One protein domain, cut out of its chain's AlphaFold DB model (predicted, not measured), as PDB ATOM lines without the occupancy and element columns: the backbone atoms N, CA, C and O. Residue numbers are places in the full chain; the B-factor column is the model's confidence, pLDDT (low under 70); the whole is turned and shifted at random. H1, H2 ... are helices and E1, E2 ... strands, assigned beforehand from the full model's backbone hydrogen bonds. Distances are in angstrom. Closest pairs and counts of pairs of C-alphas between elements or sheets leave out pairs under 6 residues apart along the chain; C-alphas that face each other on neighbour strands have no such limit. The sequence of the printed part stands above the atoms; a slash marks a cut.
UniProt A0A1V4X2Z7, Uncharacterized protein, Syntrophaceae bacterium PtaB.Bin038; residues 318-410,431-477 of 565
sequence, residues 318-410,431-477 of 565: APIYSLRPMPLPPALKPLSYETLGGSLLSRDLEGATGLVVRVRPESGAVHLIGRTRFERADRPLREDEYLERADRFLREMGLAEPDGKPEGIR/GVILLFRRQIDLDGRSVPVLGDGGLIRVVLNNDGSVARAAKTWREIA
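Overview. This is residues 318 to 410 and 431 to 477 of the 565 residues of an uncharacterized protein of Syntrophaceae bacterium PtaB.Bin038 (UniProt A0A1V4X2Z7). One broad, twisted antiparallel sheet of eight strands makes the body, a long wall with the helix H2 laid across one face of its E11, E10, E7 and E6 half. Two small two-stranded pieces, E1 with E12 and E8 with E9, extend the domain beyond one end of the strands, E8 running on from E7. The printed part has 140 residues, with two named helices and twelve named strands in the order E1 E2 E3 H1 E4 E5 H2 E6 E7 E8 E9 E10 E11 E12; the large sheet has the order E2 - E3 - E4 - E5 - E11 - E10 - E7 - E6. The class is mixed, helices and strands, in two layers, the sheet and H2 on one of its faces. The whole is compact, with a radius of gyration of the C-alphas of 15.8 A and spans of 51 by 37 by 22 A.

Arrangement. E1, residues 318 to 324, is the antiparallel neighbour of E12, residues 475 to 477, with N 475 and O 324 2.8 A apart. A long link leads to E2, residues 338 to 340, an edge strand of the large sheet. E2 forms a hairpin with E3, residues 343 to 346, where N 340 and O 343 are 2.8 A apart. H1, residues 350 to 353, only grazes the sheet. E4, residues 356 to 360, is antiparallel to E3, with N 344 and O 359 2.8 A apart, and forms a hairpin with E5, residues 365 to 369, with N 358 and O 367 2.8 A apart. E5 is antiparallel to E11, residues 466 to 471, at 172 degrees, with N 368 and O 469 2.7 A apart. H2, residues 383 to 396, is on the sheet at a height of 9.6 A, over E11, over E10, residues 455 to 460, and over E7, residues 431 to 437. On the local plane its line and that of E7 stand at 61 degrees, only just across the strands. The closest C-alphas of H2 and E10 are those of Ala 390 and Val 458, 6.9 A apart. E6, residues 406 to 410, is the other edge strand, antiparallel to E7, with N 409 and O 433 2.9 A apart. E7 and E10 are antiparallel, with N 434 and O 458 2.8 A apart; E10 and E11 form a hairpin, with N 459 and O 468 2.8 A apart. E7 runs on, across a break of 1 residue and at 16 degrees, into E8, residues 439 to 442, which forms a hairpin with E9, residues 445 to 450, with N 440 and O 447 2.8 A apart. In H2 every O i to N i+4 pair is within hydrogen-bond range; H1 is too short for such a pair, and its 1 O i to N i+3 pair is not within range.

Along the chain. E1 begins at C-alpha 318, (-61.299, -15.040, -31.921), and is 19.2 A long. E2, E3, H1, E4 and E5 follow, E4 with 13.5 A and E5 with 12.8 A. H2 runs 20.3 A from C-alpha 383 at (-43.737, -44.408, -20.042). E6 is 13.1 A, E7 19.9 A, E8 9.3 A, E9 15.6 A, E10 16.0 A and E11 14.0 A long, and E12 ends at C-alpha 477, (-46.490, -10.290, -28.892).

Size, cuts and confidence. The two C-alphas farthest apart, those of Ala 318 and Ala 377, are 51.5 A apart. Residues 411 to 430 are cut out, with 6.1 A between C-alphas 410 and 431. The links E1 to E2 and E5 to H2 are long, 13 residues each. The mean pLDDT of the printed part is 90.2, and residues 402 to 404 are under 70.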
ATOM      1  N   ALA A 318     -62.606 -14.646 -32.419       92.88
ATOM      2  CA  ALA A 318     -61.299 -15.040 -31.921       92.88
ATOM      3  C   ALA A 318     -60.262 -13.952 -32.236       92.88
ATOM      4  O   ALA A 318     -60.346 -13.303 -33.289       92.88
ATOM      5  N   PRO A 319     -59.298 -13.720 -31.333       94.25
ATOM      6  CA  PRO A 319     -58.178 -12.837 -31.596       94.25
ATOM      7  C   PRO A 319     -57.292 -13.389 -32.715       94.25
ATOM      8  O   PRO A 319     -57.086 -14.588 -32.847       94.25
ATOM      9  N   ILE A 320     -56.738 -12.482 -33.506       94.94
ATOM     10  CA  ILE A 320     -55.569 -12.718 -34.343       94.94
ATOM     11  C   ILE A 320     -54.391 -12.148 -33.569       94.94
ATOM     12  O   ILE A 320     -54.395 -10.960 -33.226       94.94
ATOM     13  N   TYR A 321     -53.401 -12.981 -33.277       95.12
ATOM     14  CA  TYR A 321     -52.232 -12.558 -32.511       95.12
ATOM     15  C   TYR A 321     -51.102 -12.130 -33.435       95.12
ATOM     16  O   TYR A 321     -50.874 -12.770 -34.457       95.12
ATOM     17  N   SER A 322     -50.366 -11.088 -33.055       95.25
ATOM     18  CA  SER A 322     -49.085 -10.786 -33.686       95.25
ATOM     19  C   SER A 322     -48.001 -11.707 -33.131       95.25
ATOM     20  O   SER A 322     -47.943 -11.977 -31.927       95.25
ATOM     21  N   LEU A 323     -47.138 -12.189 -34.017       94.31
ATOM     22  CA  LEU A 323     -46.031 -13.076 -33.690       94.31
ATOM     23  C   LEU A 323     -44.694 -12.345 -33.800       94.31
ATOM     24  O   LEU A 323     -44.492 -11.513 -34.685       94.31
ATOM     25  N   ARG A 324     -43.762 -12.684 -32.908       93.62
ATOM     26  CA  ARG A 324     -42.358 -12.259 -32.985       93.62
ATOM     27  C   ARG A 324     -41.418 -13.423 -32.662       93.62
ATOM     28  O   ARG A 324     -41.856 -14.376 -32.015       93.62
ATOM     29  N   PRO A 325     -40.142 -13.368 -33.078       92.00
ATOM     30  CA  PRO A 325     -39.188 -14.416 -32.745       92.00
ATOM     31  C   PRO A 325     -39.120 -14.652 -31.236       92.00
ATOM     32  O   PRO A 325     -39.076 -13.695 -30.461       92.00
ATOM     33  N   MET A 326     -39.110 -15.918 -30.824       89.12
ATOM     34  CA  MET A 326     -38.952 -16.266 -29.414       89.12
ATOM     35  C   MET A 326     -37.590 -15.781 -28.886       89.12
ATOM     36  O   MET A 326     -36.564 -16.015 -29.532       89.12
ATOM     37  N   PRO A 327     -37.536 -15.129 -27.711       90.38
ATOM     38  CA  PRO A 327     -36.266 -14.796 -27.088       90.38
ATOM     39  C   PRO A 327     -35.536 -16.069 -26.647       90.38
ATOM     40  O   PRO A 327     -36.158 -17.033 -26.204       90.38
ATOM     41  N   LEU A 328     -34.201 -16.040 -26.693       92.31
ATOM     42  CA  LEU A 328     -33.378 -17.135 -26.177       92.31
ATOM     43  C   LEU A 328     -33.736 -17.445 -24.712       92.31
ATOM     44  O   LEU A 328     -33.736 -16.520 -23.886       92.31
ATOM     45  N   PRO A 329     -33.988 -18.717 -24.359       92.31
ATOM     46  CA  PRO A 329     -34.191 -19.125 -22.977       92.31
ATOM     47  C   PRO A 329     -33.002 -18.741 -22.082       92.31
ATOM     48  O   PRO A 329     -31.858 -18.789 -22.542       92.31
ATOM     49  N   PRO A 330     -33.220 -18.404 -20.794       93.81
ATOM     50  CA  PRO A 330     -32.145 -18.017 -19.876       93.81
ATOM     51  C   PRO A 330     -30.984 -19.012 -19.801       93.81
ATOM     52  O   PRO A 330     -29.842 -18.576 -19.720       93.81
ATOM     53  N   ALA A 331     -31.260 -20.318 -19.892       93.88
ATOM     54  CA  ALA A 331     -30.240 -21.368 -19.886       93.88
ATOM     55  C   ALA A 331     -29.318 -21.332 -21.119       93.88
ATOM     56  O   ALA A 331     -28.176 -21.773 -21.049       93.88
ATOM     57  N   LEU A 332     -29.796 -20.783 -22.241       95.31
ATOM     58  CA  LEU A 332     -29.087 -20.762 -23.521       95.31
ATOM     59  C   LEU A 332     -28.443 -19.401 -23.830       95.31
ATOM     60  O   LEU A 332     -27.567 -19.318 -24.688       95.31
ATOM     61  N   LYS A 333     -28.840 -18.323 -23.140       94.81
ATOM     62  CA  LYS A 333     -28.250 -16.979 -23.311       94.81
ATOM     63  C   LYS A 333     -26.735 -16.901 -23.049       94.81
ATOM     64  O   LYS A 333     -26.092 -16.144 -23.770       94.81
ATOM     65  N   PRO A 334     -26.156 -17.604 -22.053       96.12
ATOM     66  CA  PRO A 334     -24.729 -17.488 -21.742       96.12
ATOM     67  C   PRO A 334     -23.805 -18.211 -22.726       96.12
ATOM     68  O   PRO A 334     -22.591 -18.081 -22.599       96.12
ATOM     69  N   LEU A 335     -24.355 -19.008 -23.649       96.12
ATOM     70  CA  LEU A 335     -23.561 -19.811 -24.573       96.12
ATOM     71  C   LEU A 335     -22.897 -18.940 -25.647       96.12
ATOM     72  O   LEU A 335     -23.405 -17.883 -26.029       96.12
ATOM     73  N   SER A 336     -21.776 -19.420 -26.172       96.56
ATOM     74  CA  SER A 336     -21.061 -18.805 -27.288       96.56
ATOM     75  C   SER A 336     -21.656 -19.275 -28.612       96.56
ATOM     76  O   SER A 336     -21.792 -20.481 -28.833       96.56
ATOM     77  N   TYR A 337     -21.995 -18.332 -29.496       95.69
ATOM     78  CA  TYR A 337     -22.641 -18.627 -30.776       95.69
ATOM     79  C   TYR A 337     -21.796 -18.201 -31.975       95.69
ATOM     80  O   TYR A 337     -21.305 -17.074 -32.040       95.69
ATOM     81  N   GLU A 338     -21.720 -19.081 -32.969       94.69
ATOM     82  CA  GLU A 338     -21.235 -18.783 -34.315       94.69
ATOM     83  C   GLU A 338     -22.404 -18.710 -35.307       94.69
ATOM     84  O   GLU A 338     -23.428 -19.371 -35.138       94.69
ATOM     85  N   THR A 339     -22.277 -17.886 -36.349       90.81
ATOM     86  CA  THR A 339     -23.298 -17.813 -37.404       90.81
ATOM     87  C   THR A 339     -22.985 -18.826 -38.498       90.81
ATOM     88  O   THR A 339     -21.933 -18.753 -39.130       90.81
ATOM     89  N   LEU A 340     -23.925 -19.731 -38.769       83.00
ATOM     90  CA  LEU A 340     -23.821 -20.743 -39.814       83.00
ATOM     91  C   LEU A 340     -25.134 -20.820 -40.600       83.00
ATOM     92  O   LEU A 340     -26.182 -21.157 -40.050       83.00
ATOM     93  N   GLY A 341     -25.087 -20.491 -41.895       76.06
ATOM     94  CA  GLY A 341     -26.252 -20.595 -42.785       76.06
ATOM     95  C   GLY A 341     -27.480 -19.817 -42.293       76.06
ATOM     96  O   GLY A 341     -28.587 -20.343 -42.323       76.06
ATOM     97  N   GLY A 342     -27.280 -18.604 -41.760       83.19
ATOM     98  CA  GLY A 342     -28.360 -17.769 -41.213       83.19
ATOM     99  C   GLY A 342     -28.914 -18.232 -39.858       83.19
ATOM    100  O   GLY A 342     -29.887 -17.672 -39.370       83.19
ATOM    101  N   SER A 343     -28.317 -19.251 -39.235       87.94
ATOM    102  CA  SER A 343     -28.647 -19.706 -37.880       87.94
ATOM    103  C   SER A 343     -27.486 -19.467 -36.918       87.94
ATOM    104  O   SER A 343     -26.337 -19.358 -37.339       87.94
ATOM    105  N   LEU A 344     -27.790 -19.395 -35.627       92.81
ATOM    106  CA  LEU A 344     -26.805 -19.356 -34.552       92.81
ATOM    107  C   LEU A 344     -26.531 -20.784 -34.085       92.81
ATOM    108  O   LEU A 344     -27.476 -21.526 -33.828       92.81
ATOM    109  N   LEU A 345     -25.264 -21.167 -33.969       94.06
ATOM    110  CA  LEU A 345     -24.831 -22.492 -33.532       94.06
ATOM    111  C   LEU A 345     -23.941 -22.363 -32.293       94.06
ATOM    112  O   LEU A 345     -23.038 -21.534 -32.279       94.06
ATOM    113  N   SER A 346     -24.171 -23.187 -31.276       95.38
ATOM    114  CA  SER A 346     -23.312 -23.304 -30.098       95.38
ATOM    115  C   SER A 346     -22.996 -24.765 -29.798       95.38
ATOM    116  O   SER A 346     -23.876 -25.626 -29.837       95.38
ATOM    117  N   ARG A 347     -21.734 -25.042 -29.467       94.88
ATOM    118  CA  ARG A 347     -21.227 -26.378 -29.106       94.88
ATOM    119  C   ARG A 347     -20.890 -26.505 -27.624       94.88
ATOM    120  O   ARG A 347     -20.404 -27.544 -27.191       94.88
ATOM    121  N   ASP A 348     -21.176 -25.476 -26.836       95.75
ATOM    122  CA  ASP A 348     -20.773 -25.397 -25.431       95.75
ATOM    123  C   ASP A 348     -21.388 -26.525 -24.581       95.75
ATOM    124  O   ASP A 348     -20.809 -26.943 -23.578       95.75
ATOM    125  N   LEU A 349     -22.534 -27.073 -25.005       93.75
ATOM    126  CA  LEU A 349     -23.206 -28.192 -24.339       93.75
ATOM    127  C   LEU A 349     -22.731 -29.581 -24.809       93.75
ATOM    128  O   LEU A 349     -23.089 -30.582 -24.179       93.75
ATOM    129  N   GLU A 350     -21.907 -29.672 -25.859       92.19
ATOM    130  CA  GLU A 350     -21.535 -30.944 -26.500       92.19
ATOM    131  C   GLU A 350     -20.738 -31.838 -25.536       92.19
ATOM    132  O   GLU A 350     -21.004 -33.033 -25.435       92.19
ATOM    133  N   GLY A 351     -19.830 -31.262 -24.742       89.12
ATOM    134  CA  GLY A 351     -19.034 -32.019 -23.769       89.12
ATOM    135  C   GLY A 351     -19.822 -32.512 -22.548       89.12
ATOM    136  O   GLY A 351     -19.544 -33.594 -22.039       89.12
ATOM    137  N   ALA A 352     -20.802 -31.736 -22.076       88.56
ATOM    138  CA  ALA A 352     -21.554 -32.047 -20.856       88.56
ATOM    139  C   ALA A 352     -22.788 -32.923 -21.117       88.56
ATOM    140  O   ALA A 352     -23.139 -33.764 -20.294       88.56
ATOM    141  N   THR A 353     -23.450 -32.716 -22.256       87.38
ATOM    142  CA  THR A 353     -24.744 -33.346 -22.573       87.38
ATOM    143  C   THR A 353     -24.735 -34.115 -23.893       87.38
ATOM    144  O   THR A 353     -25.661 -34.875 -24.158       87.38
ATOM    145  N   GLY A 354     -23.709 -33.941 -24.733       90.56
ATOM    146  CA  GLY A 354     -23.698 -34.485 -26.092       90.56
ATOM    147  C   GLY A 354     -24.605 -33.733 -27.071       90.56
ATOM    148  O   GLY A 354     -24.865 -34.258 -28.154       90.56
ATOM    149  N   LEU A 355     -25.102 -32.547 -26.696       93.31
ATOM    150  CA  LEU A 355     -26.027 -31.741 -27.493       93.31
ATOM    151  C   LEU A 355     -25.337 -30.505 -28.070       93.31
ATOM    152  O   LEU A 355     -24.606 -29.797 -27.381       93.31
ATOM    153  N   VAL A 356     -25.639 -30.209 -29.327       93.44
ATOM    154  CA  VAL A 356     -25.324 -28.946 -29.997       93.44
ATOM    155  C   VAL A 356     -26.591 -28.101 -30.054       93.44
ATOM    156  O   VAL A 356     -27.669 -28.621 -30.332       93.44
ATOM    157  N   VAL A 357     -26.475 -26.801 -29.794       94.62
ATOM    158  CA  VAL A 357     -27.610 -25.871 -29.803       94.62
ATOM    159  C   VAL A 357     -27.623 -25.111 -31.116       94.62
ATOM    160  O   VAL A 357     -26.640 -24.468 -31.473       94.62
ATOM    161  N   ARG A 358     -28.753 -25.133 -31.816       93.25
ATOM    162  CA  ARG A 358     -29.006 -24.302 -32.989       93.25
ATOM    163  C   ARG A 358     -30.224 -23.425 -32.755       93.25
ATOM    164  O   ARG A 358     -31.255 -23.902 -32.294       93.25
ATOM    165  N   VAL A 359     -30.119 -22.155 -33.123       92.62
ATOM    166  CA  VAL A 359     -31.207 -21.184 -33.001       92.62
ATOM    167  C   VAL A 359     -31.413 -20.473 -34.324       92.62
ATOM    168  O   VAL A 359     -30.454 -19.991 -34.928       92.62
ATOM    169  N   ARG A 360     -32.662 -20.395 -34.786       90.19
ATOM    170  CA  ARG A 360     -33.026 -19.638 -35.986       90.19
ATOM    171  C   ARG A 360     -33.521 -18.244 -35.584       90.19
ATOM    172  O   ARG A 360     -34.616 -18.145 -35.037       90.19
ATOM    173  N   PRO A 361     -32.775 -17.160 -35.868       89.31
ATOM    174  CA  PRO A 361     -33.139 -15.817 -35.410       89.31
ATOM    175  C   PRO A 361     -34.494 -15.315 -35.921       89.31
ATOM    176  O   PRO A 361     -35.176 -14.587 -35.211       89.31
ATOM    177  N   GLU A 362     -34.900 -15.712 -37.131       86.94
ATOM    178  CA  GLU A 362     -36.139 -15.233 -37.769       86.94
ATOM    179  C   GLU A 362     -37.423 -15.752 -37.106       86.94
ATOM    180  O   GLU A 362     -38.457 -15.092 -37.153       86.94
ATOM    181  N   SER A 363     -37.376 -16.934 -36.491       87.12
ATOM    182  CA  SER A 363     -38.517 -17.545 -35.796       87.12
ATOM    183  C   SER A 363     -38.308 -17.629 -34.282       87.12
ATOM    184  O   SER A 363     -39.272 -17.729 -33.527       87.12
ATOM    185  N   GLY A 364     -37.057 -17.566 -33.827       89.81
ATOM    186  CA  GLY A 364     -36.651 -17.910 -32.466       89.81
ATOM    187  C   GLY A 364     -36.684 -19.413 -32.188       89.81
ATOM    188  O   GLY A 364     -36.584 -19.808 -31.030       89.81
ATOM    189  N   ALA A 365     -36.829 -20.253 -33.220       91.44
ATOM    190  CA  ALA A 365     -36.834 -21.701 -33.051       91.44
ATOM    191  C   ALA A 365     -35.499 -22.183 -32.471       91.44
ATOM    192  O   ALA A 365     -34.431 -21.762 -32.925       91.44
ATOM    193  N   VAL A 366     -35.572 -23.075 -31.486       93.56
ATOM    194  CA  VAL A 366     -34.424 -23.654 -30.783       93.56
ATOM    195  C   VAL A 366     -34.396 -25.155 -31.023       93.56
ATOM    196  O   VAL A 366     -35.398 -25.835 -30.795       93.56
ATOM    197  N   HIS A 367     -33.228 -25.669 -31.398       93.56
ATOM    198  CA  HIS A 367     -32.938 -27.090 -31.550       93.56
ATOM    199  C   HIS A 367     -31.740 -27.473 -30.695       93.56
ATOM    200  O   HIS A 367     -30.699 -26.825 -30.735       93.56
ATOM    201  N   LEU A 368     -31.886 -28.555 -29.948       94.31
ATOM    202  CA  LEU A 368     -30.820 -29.277 -29.278       94.31
ATOM    203  C   LEU A 368     -30.630 -30.588 -30.035       94.31
ATOM    204  O   LEU A 368     -31.545 -31.410 -30.101       94.31
ATOM    205  N   ILE A 369     -29.456 -30.762 -30.630       91.38
ATOM    206  CA  ILE A 369     -29.155 -31.829 -31.581       91.38
ATOM    207  C   ILE A 369     -28.047 -32.701 -30.998       91.38
ATOM    208  O   ILE A 369     -26.917 -32.247 -30.831       91.38
ATOM    209  N   GLY A 370     -28.364 -33.956 -30.709       89.50
ATOM    210  CA  GLY A 370     -27.417 -34.974 -30.269       89.50
ATOM    211  C   GLY A 370     -27.553 -36.266 -31.065       89.50
ATOM    212  O   GLY A 370     -28.146 -36.309 -32.147       89.50
ATOM    213  N   ARG A 371     -26.977 -37.342 -30.525       82.56
ATOM    214  CA  ARG A 371     -26.981 -38.665 -31.161       82.56
ATOM    215  C   ARG A 371     -28.089 -39.545 -30.599       82.56
ATOM    216  O   ARG A 371     -28.227 -39.671 -29.383       82.56
ATOM    217  N   THR A 372     -28.809 -40.217 -31.492       84.69
ATOM    218  CA  THR A 372     -29.597 -41.389 -31.101       84.69
ATOM    219  C   THR A 372     -28.646 -42.540 -30.823       84.69
ATOM    220  O   THR A 372     -27.727 -42.789 -31.600       84.69
ATOM    221  N   ARG A 373     -28.865 -43.224 -29.707       85.19
ATOM    222  CA  ARG A 373     -28.158 -44.440 -29.326       85.19
ATOM    223  C   ARG A 373     -29.177 -45.554 -29.210       85.19
ATOM    224  O   ARG A 373     -30.271 -45.349 -28.687       85.19
ATOM    225  N   PHE A 374     -28.799 -46.714 -29.708       85.31
ATOM    226  CA  PHE A 374     -29.570 -47.927 -29.566       85.31
ATOM    227  C   PHE A 374     -28.606 -49.022 -29.150       85.31
ATOM    228  O   PHE A 374     -27.628 -49.273 -29.848       85.31
ATOM    229  N   GLU A 375     -28.892 -49.653 -28.021       81.62
ATOM    230  CA  GLU A 375     -28.258 -50.901 -27.636       81.62
ATOM    231  C   GLU A 375     -29.364 -51.938 -27.482       81.62
ATOM    232  O   GLU A 375     -30.322 -51.746 -26.734       81.62
ATOM    233  N   ARG A 376     -29.253 -53.071 -28.184       75.12
ATOM    234  CA  ARG A 376     -30.271 -54.134 -28.122       75.12
ATOM    235  C   ARG A 376     -30.520 -54.658 -26.700       75.12
ATOM    236  O   ARG A 376     -31.601 -55.180 -26.427       75.12
ATOM    237  N   ALA A 377     -29.521 -54.557 -25.824       76.19
ATOM    238  CA  ALA A 377     -29.608 -54.972 -24.428       76.19
ATOM    239  C   ALA A 377     -30.291 -53.933 -23.522       76.19
ATOM    240  O   ALA A 377     -30.664 -54.281 -22.397       76.19
ATOM    241  N   ASP A 378     -30.473 -52.692 -23.988       79.38
ATOM    242  CA  ASP A 378     -31.125 -51.654 -23.201       79.38
ATOM    243  C   ASP A 378     -32.552 -52.065 -22.882       79.38
ATOM    244  O   ASP A 378     -33.359 -52.381 -23.762       79.38
ATOM    245  N   ARG A 379     -32.889 -51.998 -21.597       85.88
ATOM    246  CA  ARG A 379     -34.266 -52.142 -21.156       85.88
ATOM    247  C   ARG A 379     -34.958 -50.785 -21.300       85.88
ATOM    248  O   ARG A 379     -34.562 -49.857 -20.595       85.88
ATOM    249  N   PRO A 380     -35.999 -50.660 -22.144       91.94
ATOM    250  CA  PRO A 380     -36.780 -49.434 -22.216       91.94
ATOM    251  C   PRO A 380     -37.319 -49.046 -20.840       91.94
ATOM    252  O   PRO A 380     -37.787 -49.909 -20.085       91.94
ATOM    253  N   LEU A 381     -37.275 -47.752 -20.529       94.50
ATOM    254  CA  LEU A 381     -37.914 -47.213 -19.335       94.50
ATOM    255  C   LEU A 381     -39.438 -47.346 -19.430       94.50
ATOM    256  O   LEU A 381     -40.023 -47.598 -20.491       94.50
ATOM    257  N   ARG A 382     -40.102 -47.151 -18.294       94.56
ATOM    258  CA  ARG A 382     -41.560 -47.024 -18.263       94.56
ATOM    259  C   ARG A 382     -41.984 -45.680 -18.870       94.56
ATOM    260  O   ARG A 382     -41.202 -44.734 -18.935       94.56
ATOM    261  N   GLU A 383     -43.225 -45.605 -19.353       94.56
ATOM    262  CA  GLU A 383     -43.737 -44.408 -20.042       94.56
ATOM    263  C   GLU A 383     -43.694 -43.160 -19.151       94.56
ATOM    264  O   GLU A 383     -43.263 -42.104 -19.606       94.56
ATOM    265  N   ASP A 384     -44.066 -43.298 -17.877       94.00
ATOM    266  CA  ASP A 384     -44.024 -42.242 -16.861       94.00
ATOM    267  C   ASP A 384     -42.606 -41.700 -16.641       94.00
ATOM    268  O   ASP A 384     -42.416 -40.490 -16.538       94.00
ATOM    269  N   GLU A 385     -41.599 -42.572 -16.660       95.56
ATOM    270  CA  GLU A 385     -40.200 -42.167 -16.494       95.56
ATOM    271  C   GLU A 385     -39.679 -41.364 -17.695       95.56
ATOM    272  O   GLU A 385     -38.932 -40.402 -17.510       95.56
ATOM    273  N   TYR A 386     -40.082 -41.707 -18.925       96.19
ATOM    274  CA  TYR A 386     -39.748 -40.888 -20.097       96.19
ATOM    275  C   TYR A 386     -40.376 -39.497 -20.007       96.19
ATOM    276  O   TYR A 386     -39.703 -38.504 -20.289       96.19
ATOM    277  N   LEU A 387     -41.649 -39.429 -19.606       93.81
ATOM    278  CA  LEU A 387     -42.369 -38.167 -19.442       93.81
ATOM    279  C   LEU A 387     -41.706 -37.283 -18.379       93.81
ATOM    280  O   LEU A 387     -41.461 -36.106 -18.639       93.81
ATOM    281  N   GLU A 388     -41.352 -37.848 -17.221       94.00
ATOM    282  CA  GLU A 388     -40.687 -37.119 -16.135       94.00
ATOM    283  C   GLU A 388     -39.316 -36.575 -16.565       94.00
ATOM    284  O   GLU A 388     -38.994 -35.410 -16.319       94.00
ATOM    285  N   ARG A 389     -38.500 -37.397 -17.238       95.88
ATOM    286  CA  ARG A 389     -37.170 -36.978 -17.703       95.88
ATOM    287  C   ARG A 389     -37.247 -35.871 -18.746       95.88
ATOM    288  O   ARG A 389     -36.442 -34.942 -18.701       95.88
ATOM    289  N   ALA A 390     -38.208 -35.952 -19.660       95.38
ATOM    290  CA  ALA A 390     -38.405 -34.916 -20.660       95.38
ATOM    291  C   ALA A 390     -38.916 -33.610 -20.049       95.38
ATOM    292  O   ALA A 390     -38.379 -32.556 -20.378       95.38
ATOM    293  N   ASP A 391     -39.893 -33.659 -19.137       93.94
ATOM    294  CA  ASP A 391     -40.378 -32.462 -18.436       93.94
ATOM    295  C   ASP A 391     -39.243 -31.774 -17.666       93.94
ATOM    296  O   ASP A 391     -39.022 -30.572 -17.827       93.94
ATOM    297  N   ARG A 392     -38.446 -32.548 -16.919       95.06
ATOM    298  CA  ARG A 392     -37.272 -32.035 -16.203       95.06
ATOM    299  C   ARG A 392     -36.286 -31.349 -17.147       95.06
ATOM    300  O   ARG A 392     -35.941 -30.191 -16.924       95.06
ATOM    301  N   PHE A 393     -35.893 -32.028 -18.223       95.69
ATOM    302  CA  PHE A 393     -34.973 -31.479 -19.218       95.69
ATOM    303  C   PHE A 393     -35.513 -30.187 -19.849       95.69
ATOM    304  O   PHE A 393     -34.797 -29.192 -19.964       95.69
ATOM    305  N   LEU A 394     -36.792 -30.167 -20.231       94.94
ATOM    306  CA  LEU A 394     -37.414 -28.989 -20.829       94.94
ATOM    307  C   LEU A 394     -37.458 -27.809 -19.851       94.94
ATOM    308  O   LEU A 394     -37.268 -26.672 -20.281       94.94
ATOM    309  N   ARG A 395     -37.681 -28.042 -18.553       94.38
ATOM    310  CA  ARG A 395     -37.633 -26.983 -17.530       94.38
ATOM    311  C   ARG A 395     -36.221 -26.445 -17.346       94.38
ATOM    312  O   ARG A 395     -36.045 -25.230 -17.344       94.38
ATOM    313  N   GLU A 396     -35.232 -27.329 -17.251       94.62
ATOM    314  CA  GLU A 396     -33.816 -26.959 -17.118       94.62
ATOM    315  C   GLU A 396     -33.333 -26.111 -18.302       94.62
ATOM    316  O   GLU A 396     -32.643 -25.112 -18.109       94.62
ATOM    317  N   MET A 397     -33.760 -26.449 -19.523       94.62
ATOM    318  CA  MET A 397     -33.422 -25.688 -20.732       94.62
ATOM    319  C   MET A 397     -34.288 -24.433 -20.938       94.62
ATOM    320  O   MET A 397     -34.056 -23.675 -21.879       94.62
ATOM    321  N   GLY A 398     -35.294 -24.188 -20.089       92.50
ATOM    322  CA  GLY A 398     -36.239 -23.077 -20.247       92.50
ATOM    323  C   GLY A 398     -37.138 -23.202 -21.484       92.50
ATOM    324  O   GLY A 398     -37.553 -22.197 -22.057       92.50
ATOM    325  N   LEU A 399     -37.408 -24.432 -21.918       92.19
ATOM    326  CA  LEU A 399     -38.239 -24.761 -23.076       92.19
ATOM    327  C   LEU A 399     -39.641 -25.251 -22.699       92.19
ATOM    328  O   LEU A 399     -40.517 -25.221 -23.561       92.19
ATOM    329  N   ALA A 400     -39.851 -25.679 -21.451       89.62
ATOM    330  CA  ALA A 400     -41.114 -26.239 -20.972       89.62
ATOM    331  C   ALA A 400     -42.309 -25.290 -21.154       89.62
ATOM    332  O   ALA A 400     -42.172 -24.069 -21.087       89.62
ATOM    333  N   GLU A 401     -43.488 -25.885 -21.324       79.06
ATOM    334  CA  GLU A 401     -44.777 -25.193 -21.310       79.06
ATOM    335  C   GLU A 401     -45.612 -25.690 -20.130       79.06
ATOM    336  O   GLU A 401     -45.621 -26.894 -19.868       79.06
ATOM    337  N   PRO A 402     -46.322 -24.798 -19.423       69.38
ATOM    338  CA  PRO A 402     -47.063 -25.161 -18.217       69.38
ATOM    339  C   PRO A 402     -48.242 -26.111 -18.485       69.38
ATOM    340  O   PRO A 402     -48.492 -26.989 -17.664       69.38
ATOM    341  N   ASP A 403     -48.906 -25.993 -19.641       69.06
ATOM    342  CA  ASP A 403     -50.194 -26.661 -19.912       69.06
ATOM    343  C   ASP A 403     -50.127 -27.742 -21.010       69.06
ATOM    344  O   ASP A 403     -51.147 -28.275 -21.459       69.06
ATOM    345  N   GLY A 404     -48.925 -28.078 -21.485       67.31
ATOM    346  CA  GLY A 404     -48.745 -29.045 -22.565       67.31
ATOM    347  C   GLY A 404     -48.955 -30.483 -22.090       67.31
ATOM    348  O   GLY A 404     -48.069 -31.050 -21.460       67.31
ATOM    349  N   LYS A 405     -50.079 -31.117 -22.449       78.12
ATOM    350  CA  LYS A 405     -50.247 -32.574 -22.300       78.12
ATOM    351  C   LYS A 405     -49.395 -33.296 -23.360       78.12
ATOM    352  O   LYS A 405     -49.654 -33.095 -24.551       78.12
ATOM    353  N   PRO A 406     -48.392 -34.105 -22.973       86.81
ATOM    354  CA  PRO A 406     -47.544 -34.789 -23.937       86.81
ATOM    355  C   PRO A 406     -48.257 -35.969 -24.601       86.81
ATOM    356  O   PRO A 406     -48.946 -36.749 -23.945       86.81
ATOM    357  N   GLU A 407     -48.018 -36.137 -25.896       87.06
ATOM    358  CA  GLU A 407     -48.261 -37.377 -26.634       87.06
ATOM    359  C   GLU A 407     -46.945 -38.160 -26.686       87.06
ATOM    360  O   GLU A 407     -45.925 -37.623 -27.128       87.06
ATOM    361  N   GLY A 408     -46.957 -39.410 -26.214       90.69
ATOM    362  CA  GLY A 408     -45.780 -40.273 -26.218       90.69
ATOM    363  C   GLY A 408     -45.846 -41.345 -27.296       90.69
ATOM    364  O   GLY A 408     -46.900 -41.924 -27.552       90.69
ATOM    365  N   ILE A 409     -44.715 -41.613 -27.945       91.88
ATOM    366  CA  ILE A 409     -44.616 -42.553 -29.065       91.88
ATOM    367  C   ILE A 409     -43.348 -43.374 -28.915       91.88
ATOM    368  O   ILE A 409     -42.263 -42.835 -28.712       91.88
ATOM    369  N   ARG A 410     -43.476 -44.686 -29.075       93.62
ATOM    370  CA  ARG A 410     -42.359 -45.615 -29.222       93.62
ATOM    371  C   ARG A 410     -42.075 -45.830 -30.695       93.62
ATOM    372  O   ARG A 410     -42.987 -46.128 -31.461       93.62
ATOM    373  N   GLY A 431     -36.267 -46.018 -29.792       94.56
ATOM    374  CA  GLY A 431     -36.300 -44.821 -28.963       94.56
ATOM    375  C   GLY A 431     -37.731 -44.326 -28.762       94.56
ATOM    376  O   GLY A 431     -38.696 -44.981 -29.175       94.56
ATOM    377  N   VAL A 432     -37.857 -43.159 -28.139       95.19
ATOM    378  CA  VAL A 432     -39.137 -42.516 -27.822       95.19
ATOM    379  C   VAL A 432     -39.184 -41.113 -28.410       95.19
ATOM    380  O   VAL A 432     -38.204 -40.376 -28.345       95.19
ATOM    381  N   ILE A 433     -40.343 -40.730 -28.938       93.75
ATOM    382  CA  ILE A 433     -40.657 -39.356 -29.327       93.75
ATOM    383  C   ILE A 433     -41.783 -38.864 -28.420       93.75
ATOM    384  O   ILE A 433     -42.837 -39.491 -28.337       93.75
ATOM    385  N   LEU A 434     -41.560 -37.735 -27.756       93.44
ATOM    386  CA  LEU A 434     -42.567 -37.021 -26.984       93.44
ATOM    387  C   LEU A 434     -42.901 -35.706 -27.676       93.44
ATOM    388  O   LEU A 434     -42.011 -34.974 -28.120       93.44
ATOM    389  N   LEU A 435     -44.190 -35.400 -27.750       90.31
ATOM    390  CA  LEU A 435     -44.702 -34.199 -28.390       90.31
ATOM    391  C   LEU A 435     -45.549 -33.405 -27.414       90.31
ATOM    392  O   LEU A 435     -46.585 -33.883 -26.964       90.31
ATOM    393  N   PHE A 436     -45.157 -32.164 -27.157       89.38
ATOM    394  CA  PHE A 436     -45.948 -31.222 -26.379       89.38
ATOM    395  C   PHE A 436     -46.533 -30.203 -27.343       89.38
ATOM    396  O   PHE A 436     -45.806 -29.500 -28.050       89.38
ATOM    397  N   ARG A 437     -47.860 -30.152 -27.410       87.69
ATOM    398  CA  ARG A 437     -48.571 -29.199 -28.257       87.69
ATOM    399  C   ARG A 437     -48.839 -27.927 -27.473       87.69
ATOM    400  O   ARG A 437     -49.390 -27.993 -26.375       87.69
ATOM    401  N   ARG A 438     -48.492 -26.784 -28.060       89.00
ATOM    402  CA  ARG A 438     -48.858 -25.479 -27.518       89.00
ATOM    403  C   ARG A 438     -50.377 -25.356 -27.466       89.00
ATOM    404  O   ARG A 438     -51.070 -25.703 -28.424       89.00
ATOM    405  N   GLN A 439     -50.864 -24.835 -26.355       88.62
ATOM    406  CA  GLN A 439     -52.258 -24.474 -26.161       88.62
ATOM    407  C   GLN A 439     -52.354 -22.961 -25.969       88.62
ATOM    408  O   GLN A 439     -51.414 -22.331 -25.482       88.62
ATOM    409  N   ILE A 440     -53.474 -22.379 -26.377       89.31
ATOM    410  CA  ILE A 440     -53.789 -20.965 -26.177       89.31
ATOM    411  C   ILE A 440     -55.065 -20.894 -25.362       89.31
ATOM    412  O   ILE A 440     -56.068 -21.488 -25.747       89.31
ATOM    413  N   ASP A 441     -55.022 -20.166 -24.250       88.25
ATOM    414  CA  ASP A 441     -56.226 -19.858 -23.489       88.25
ATOM    415  C   ASP A 441     -57.075 -18.838 -24.255       88.25
ATOM    416  O   ASP A 441     -56.628 -17.728 -24.567       88.25
ATOM    417  N   LEU A 442     -58.296 -19.242 -24.583       87.38
ATOM    418  CA  LEU A 442     -59.303 -18.421 -25.225       87.38
ATOM    419  C   LEU A 442     -60.584 -18.493 -24.398       87.38
ATOM    420  O   LEU A 442     -61.311 -19.484 -24.446       87.38
ATOM    421  N   ASP A 443     -60.846 -17.434 -23.634       82.44
ATOM    422  CA  ASP A 443     -62.007 -17.311 -22.746       82.44
ATOM    423  C   ASP A 443     -62.159 -18.503 -21.774       82.44
ATOM    424  O   ASP A 443     -63.253 -19.033 -21.571       82.44
ATOM    425  N   GLY A 444     -61.045 -18.949 -21.177       80.94
ATOM    426  CA  GLY A 444     -61.006 -20.078 -20.243       80.94
ATOM    427  C   GLY A 444     -61.017 -21.450 -20.922       80.94
ATOM    428  O   GLY A 444     -61.134 -22.470 -20.237       80.94
ATOM    429  N   ARG A 445     -60.928 -21.501 -22.259       84.38
ATOM    430  CA  ARG A 445     -60.813 -22.737 -23.041       84.38
ATOM    431  C   ARG A 445     -59.408 -22.885 -23.597       84.38
ATOM    432  O   ARG A 445     -58.886 -21.991 -24.252       84.38
ATOM    433  N   SER A 446     -58.834 -24.065 -23.405       85.62
ATOM    434  CA  SER A 446     -57.545 -24.437 -23.982       85.62
ATOM    435  C   SER A 446     -57.725 -24.820 -25.455       85.62
ATOM    436  O   SER A 446     -58.358 -25.829 -25.761       85.62
ATOM    437  N   VAL A 447     -57.220 -23.987 -26.368       88.38
ATOM    438  CA  VAL A 447     -57.317 -24.187 -27.820       88.38
ATOM    439  C   VAL A 447     -55.971 -24.660 -28.375       88.38
ATOM    440  O   VAL A 447     -54.956 -23.989 -28.160       88.38
ATOM    441  N   PRO A 448     -55.927 -25.760 -29.148       87.69
ATOM    442  CA  PRO A 448     -54.671 -26.290 -29.654       87.69
ATOM    443  C   PRO A 448     -54.065 -25.397 -30.735       87.69
ATOM    444  O   PRO A 448     -54.759 -24.858 -31.601       87.69
ATOM    445  N   VAL A 449     -52.734 -25.322 -30.744       89.94
ATOM    446  CA  VAL A 449     -51.976 -24.832 -31.896       89.94
ATOM    447  C   VAL A 449     -51.673 -26.008 -32.833       89.94
ATOM    448  O   VAL A 449     -51.078 -27.028 -32.462       89.94
ATOM    449  N   LEU A 450     -52.151 -25.886 -34.061       88.00
ATOM    450  CA  LEU A 450     -51.977 -26.794 -35.184       88.00
ATOM    451  C   LEU A 450     -50.718 -26.424 -35.983       88.00
ATOM    452  O   LEU A 450     -50.229 -25.295 -35.927       88.00
ATOM    453  N   GLY A 451     -50.212 -27.383 -36.759       83.50
ATOM    454  CA  GLY A 451     -48.973 -27.235 -37.526       83.50
ATOM    455  C   GLY A 451     -47.710 -27.617 -36.750       83.50
ATOM    456  O   GLY A 451     -47.761 -28.012 -35.580       83.50
ATOM    457  N   ASP A 452     -46.572 -27.554 -37.443       79.19
ATOM    458  CA  ASP A 452     -45.257 -27.895 -36.891       79.19
ATOM    459  C   ASP A 452     -44.650 -26.814 -36.020       79.19
ATOM    460  O   ASP A 452     -43.849 -27.115 -35.134       79.19
ATOM    461  N   GLY A 453     -45.045 -25.563 -36.239       82.94
ATOM    462  CA  GLY A 453     -44.583 -24.472 -35.408       82.94
ATOM    463  C   GLY A 453     -45.067 -24.625 -33.972       82.94
ATOM    464  O   GLY A 453     -44.297 -24.377 -33.069       82.94
ATOM    465  N   GLY A 454     -46.277 -25.131 -33.721       85.12
ATOM    466  CA  GLY A 454     -46.883 -25.223 -32.384       85.12
ATOM    467  C   GLY A 454     -46.417 -26.382 -31.494       85.12
ATOM    468  O   GLY A 454     -47.184 -26.810 -30.629       85.12
ATOM    469  N   LEU A 455     -45.215 -26.933 -31.707       87.50
ATOM    470  CA  LEU A 455     -44.736 -28.140 -31.024       87.50
ATOM    471  C   LEU A 455     -43.387 -28.000 -30.332       87.50
ATOM    472  O   LEU A 455     -42.438 -27.441 -30.877       87.50
ATOM    473  N   ILE A 456     -43.302 -28.632 -29.162       91.69
ATOM    474  CA  ILE A 456     -42.037 -29.096 -28.615       91.69
ATOM    475  C   ILE A 456     -41.932 -30.579 -28.924       91.69
ATOM    476  O   ILE A 456     -42.842 -31.353 -28.618       91.69
ATOM    477  N   ARG A 457     -40.822 -30.979 -29.531       92.44
ATOM    478  CA  ARG A 457     -40.524 -32.373 -29.851       92.44
ATOM    479  C   ARG A 457     -39.283 -32.790 -29.095       92.44
ATOM    480  O   ARG A 457     -38.256 -32.143 -29.243       92.44
ATOM    481  N   VAL A 458     -39.370 -33.867 -28.324       94.81
ATOM    482  CA  VAL A 458     -38.238 -34.442 -27.590       94.81
ATOM    483  C   VAL A 458     -38.047 -35.880 -28.046       94.81
ATOM    484  O   VAL A 458     -38.989 -36.665 -28.019       94.81
ATOM    485  N   VAL A 459     -36.838 -36.226 -28.471       95.31
ATOM    486  CA  VAL A 459     -36.445 -37.597 -28.802       95.31
ATOM    487  C   VAL A 459     -35.554 -38.110 -27.685       95.31
ATOM    488  O   VAL A 459     -34.525 -37.496 -27.392       95.31
ATOM    489  N   LEU A 460     -35.933 -39.232 -27.081       95.75
ATOM    490  CA  LEU A 460     -35.178 -39.889 -26.021       95.75
ATOM    491  C   LEU A 460     -34.673 -41.255 -26.484       95.75
ATOM    492  O   LEU A 460     -35.371 -41.990 -27.189       95.75
ATOM    493  N   ASN A 461     -33.461 -41.594 -26.056       94.44
ATOM    494  CA  ASN A 461     -32.916 -42.942 -26.162       94.44
ATOM    495  C   ASN A 461     -33.599 -43.869 -25.148       94.44
ATOM    496  O   ASN A 461     -34.300 -43.413 -24.240       94.44
ATOM    497  N   ASN A 462     -33.382 -45.179 -25.273       93.94
ATOM    498  CA  ASN A 462     -34.016 -46.153 -24.382       93.94
ATOM    499  C   ASN A 462     -33.639 -45.960 -22.910       93.94
ATOM    500  O   ASN A 462     -34.494 -46.174 -22.058       93.94
ATOM    501  N   ASP A 463     -32.426 -45.491 -22.625       92.12
ATOM    502  CA  ASP A 463     -31.939 -45.168 -21.280       92.12
ATOM    503  C   ASP A 463     -32.533 -43.874 -20.688       92.12
ATOM    504  O   ASP A 463     -32.250 -43.542 -19.536       92.12
ATOM    505  N   GLY A 464     -33.344 -43.136 -21.456       92.38
ATOM    506  CA  GLY A 464     -33.962 -41.863 -21.081       92.38
ATOM    507  C   GLY A 464     -33.066 -40.635 -21.250       92.38
ATOM    508  O   GLY A 464     -33.449 -39.559 -20.793       92.38
ATOM    509  N   SER A 465     -31.887 -40.763 -21.863       92.94
ATOM    510  CA  SER A 465     -31.085 -39.612 -22.284       92.94
ATOM    511  C   SER A 465     -31.745 -38.898 -23.468       92.94
ATOM    512  O   SER A 465     -32.320 -39.532 -24.358       92.94
ATOM    513  N   VAL A 466     -31.688 -37.565 -23.482       94.75
ATOM    514  CA  VAL A 466     -32.243 -36.763 -24.579       94.75
ATOM    515  C   VAL A 466     -31.291 -36.828 -25.766       94.75
ATOM    516  O   VAL A 466     -30.163 -36.353 -25.695       94.75
ATOM    517  N   ALA A 467     -31.762 -37.403 -26.868       93.44
ATOM    518  CA  ALA A 467     -31.050 -37.388 -28.136       93.44
ATOM    519  C   ALA A 467     -31.282 -36.066 -28.869       93.44
ATOM    520  O   ALA A 467     -30.366 -35.545 -29.500       93.44
ATOM    521  N   ARG A 468     -32.513 -35.538 -28.827       93.56
ATOM    522  CA  ARG A 468     -32.888 -34.284 -29.495       93.56
ATOM    523  C   ARG A 468     -34.015 -33.578 -28.760       93.56
ATOM    524  O   ARG A 468     -34.894 -34.237 -28.211       93.56
ATOM    525  N   ALA A 469     -34.049 -32.257 -28.838       94.62
ATOM    526  CA  ALA A 469     -35.220 -31.479 -28.459       94.62
ATOM    527  C   ALA A 469     -35.375 -30.263 -29.372       94.62
ATOM    528  O   ALA A 469     -34.388 -29.621 -29.703       94.62
ATOM    529  N   ALA A 470     -36.595 -29.927 -29.765       92.75
ATOM    530  CA  ALA A 470     -36.869 -28.767 -30.604       92.75
ATOM    531  C   ALA A 470     -38.104 -28.022 -30.106       92.75
ATOM    532  O   ALA A 470     -39.086 -28.667 -29.743       92.75
ATOM    533  N   LYS A 471     -38.061 -26.688 -30.131       92.56
ATOM    534  CA  LYS A 471     -39.196 -25.783 -29.896       92.56
ATOM    535  C   LYS A 471     -39.258 -24.787 -31.050       92.56
ATOM    536  O   LYS A 471     -38.318 -24.021 -31.241       92.56
ATOM    537  N   THR A 472     -40.333 -24.826 -31.833       85.12
ATOM    538  CA  THR A 472     -40.377 -24.204 -33.173       85.12
ATOM    539  C   THR A 472     -41.330 -23.013 -33.321       85.12
ATOM    540  O   THR A 472     -41.314 -22.386 -34.380       85.12
ATOM    541  N   TRP A 473     -42.137 -22.661 -32.310       84.81
ATOM    542  CA  TRP A 473     -43.102 -21.552 -32.424       84.81
ATOM    543  C   TRP A 473     -42.520 -20.192 -32.057       84.81
ATOM    544  O   TRP A 473     -41.548 -20.072 -31.311       84.81
ATOM    545  N   ARG A 474     -43.226 -19.155 -32.511       90.69
ATOM    546  CA  ARG A 474     -42.980 -17.745 -32.209       90.69
ATOM    547  C   ARG A 474     -43.679 -17.302 -30.922       90.69
ATOM    548  O   ARG A 474     -44.665 -17.890 -30.464       90.69
ATOM    549  N   GLU A 475     -43.178 -16.229 -30.324       91.88
ATOM    550  CA  GLU A 475     -43.817 -15.579 -29.182       91.88
ATOM    551  C   GLU A 475     -45.063 -14.806 -29.640       91.88
ATOM    552  O   GLU A 475     -45.030 -14.113 -30.658       91.88
ATOM    553  N   ILE A 476     -46.154 -14.890 -28.868       93.00
ATOM    554  CA  ILE A 476     -47.324 -14.024 -29.064       93.00
ATOM    555  C   ILE A 476     -46.988 -12.658 -28.465       93.00
ATOM    556  O   ILE A 476     -46.879 -12.523 -27.249       93.00
ATOM    557  N   ALA A 477     -46.817 -11.648 -29.317       93.12
ATOM    558  CA  ALA A 477     -46.490 -10.290 -28.892       93.12
ATOM    559  C   ALA A 477     -47.720  -9.524 -28.374       93.12
ATOM    560  O   ALA A 477     -47.582  -8.591 -27.584       93.12
TER     561      ALA A 477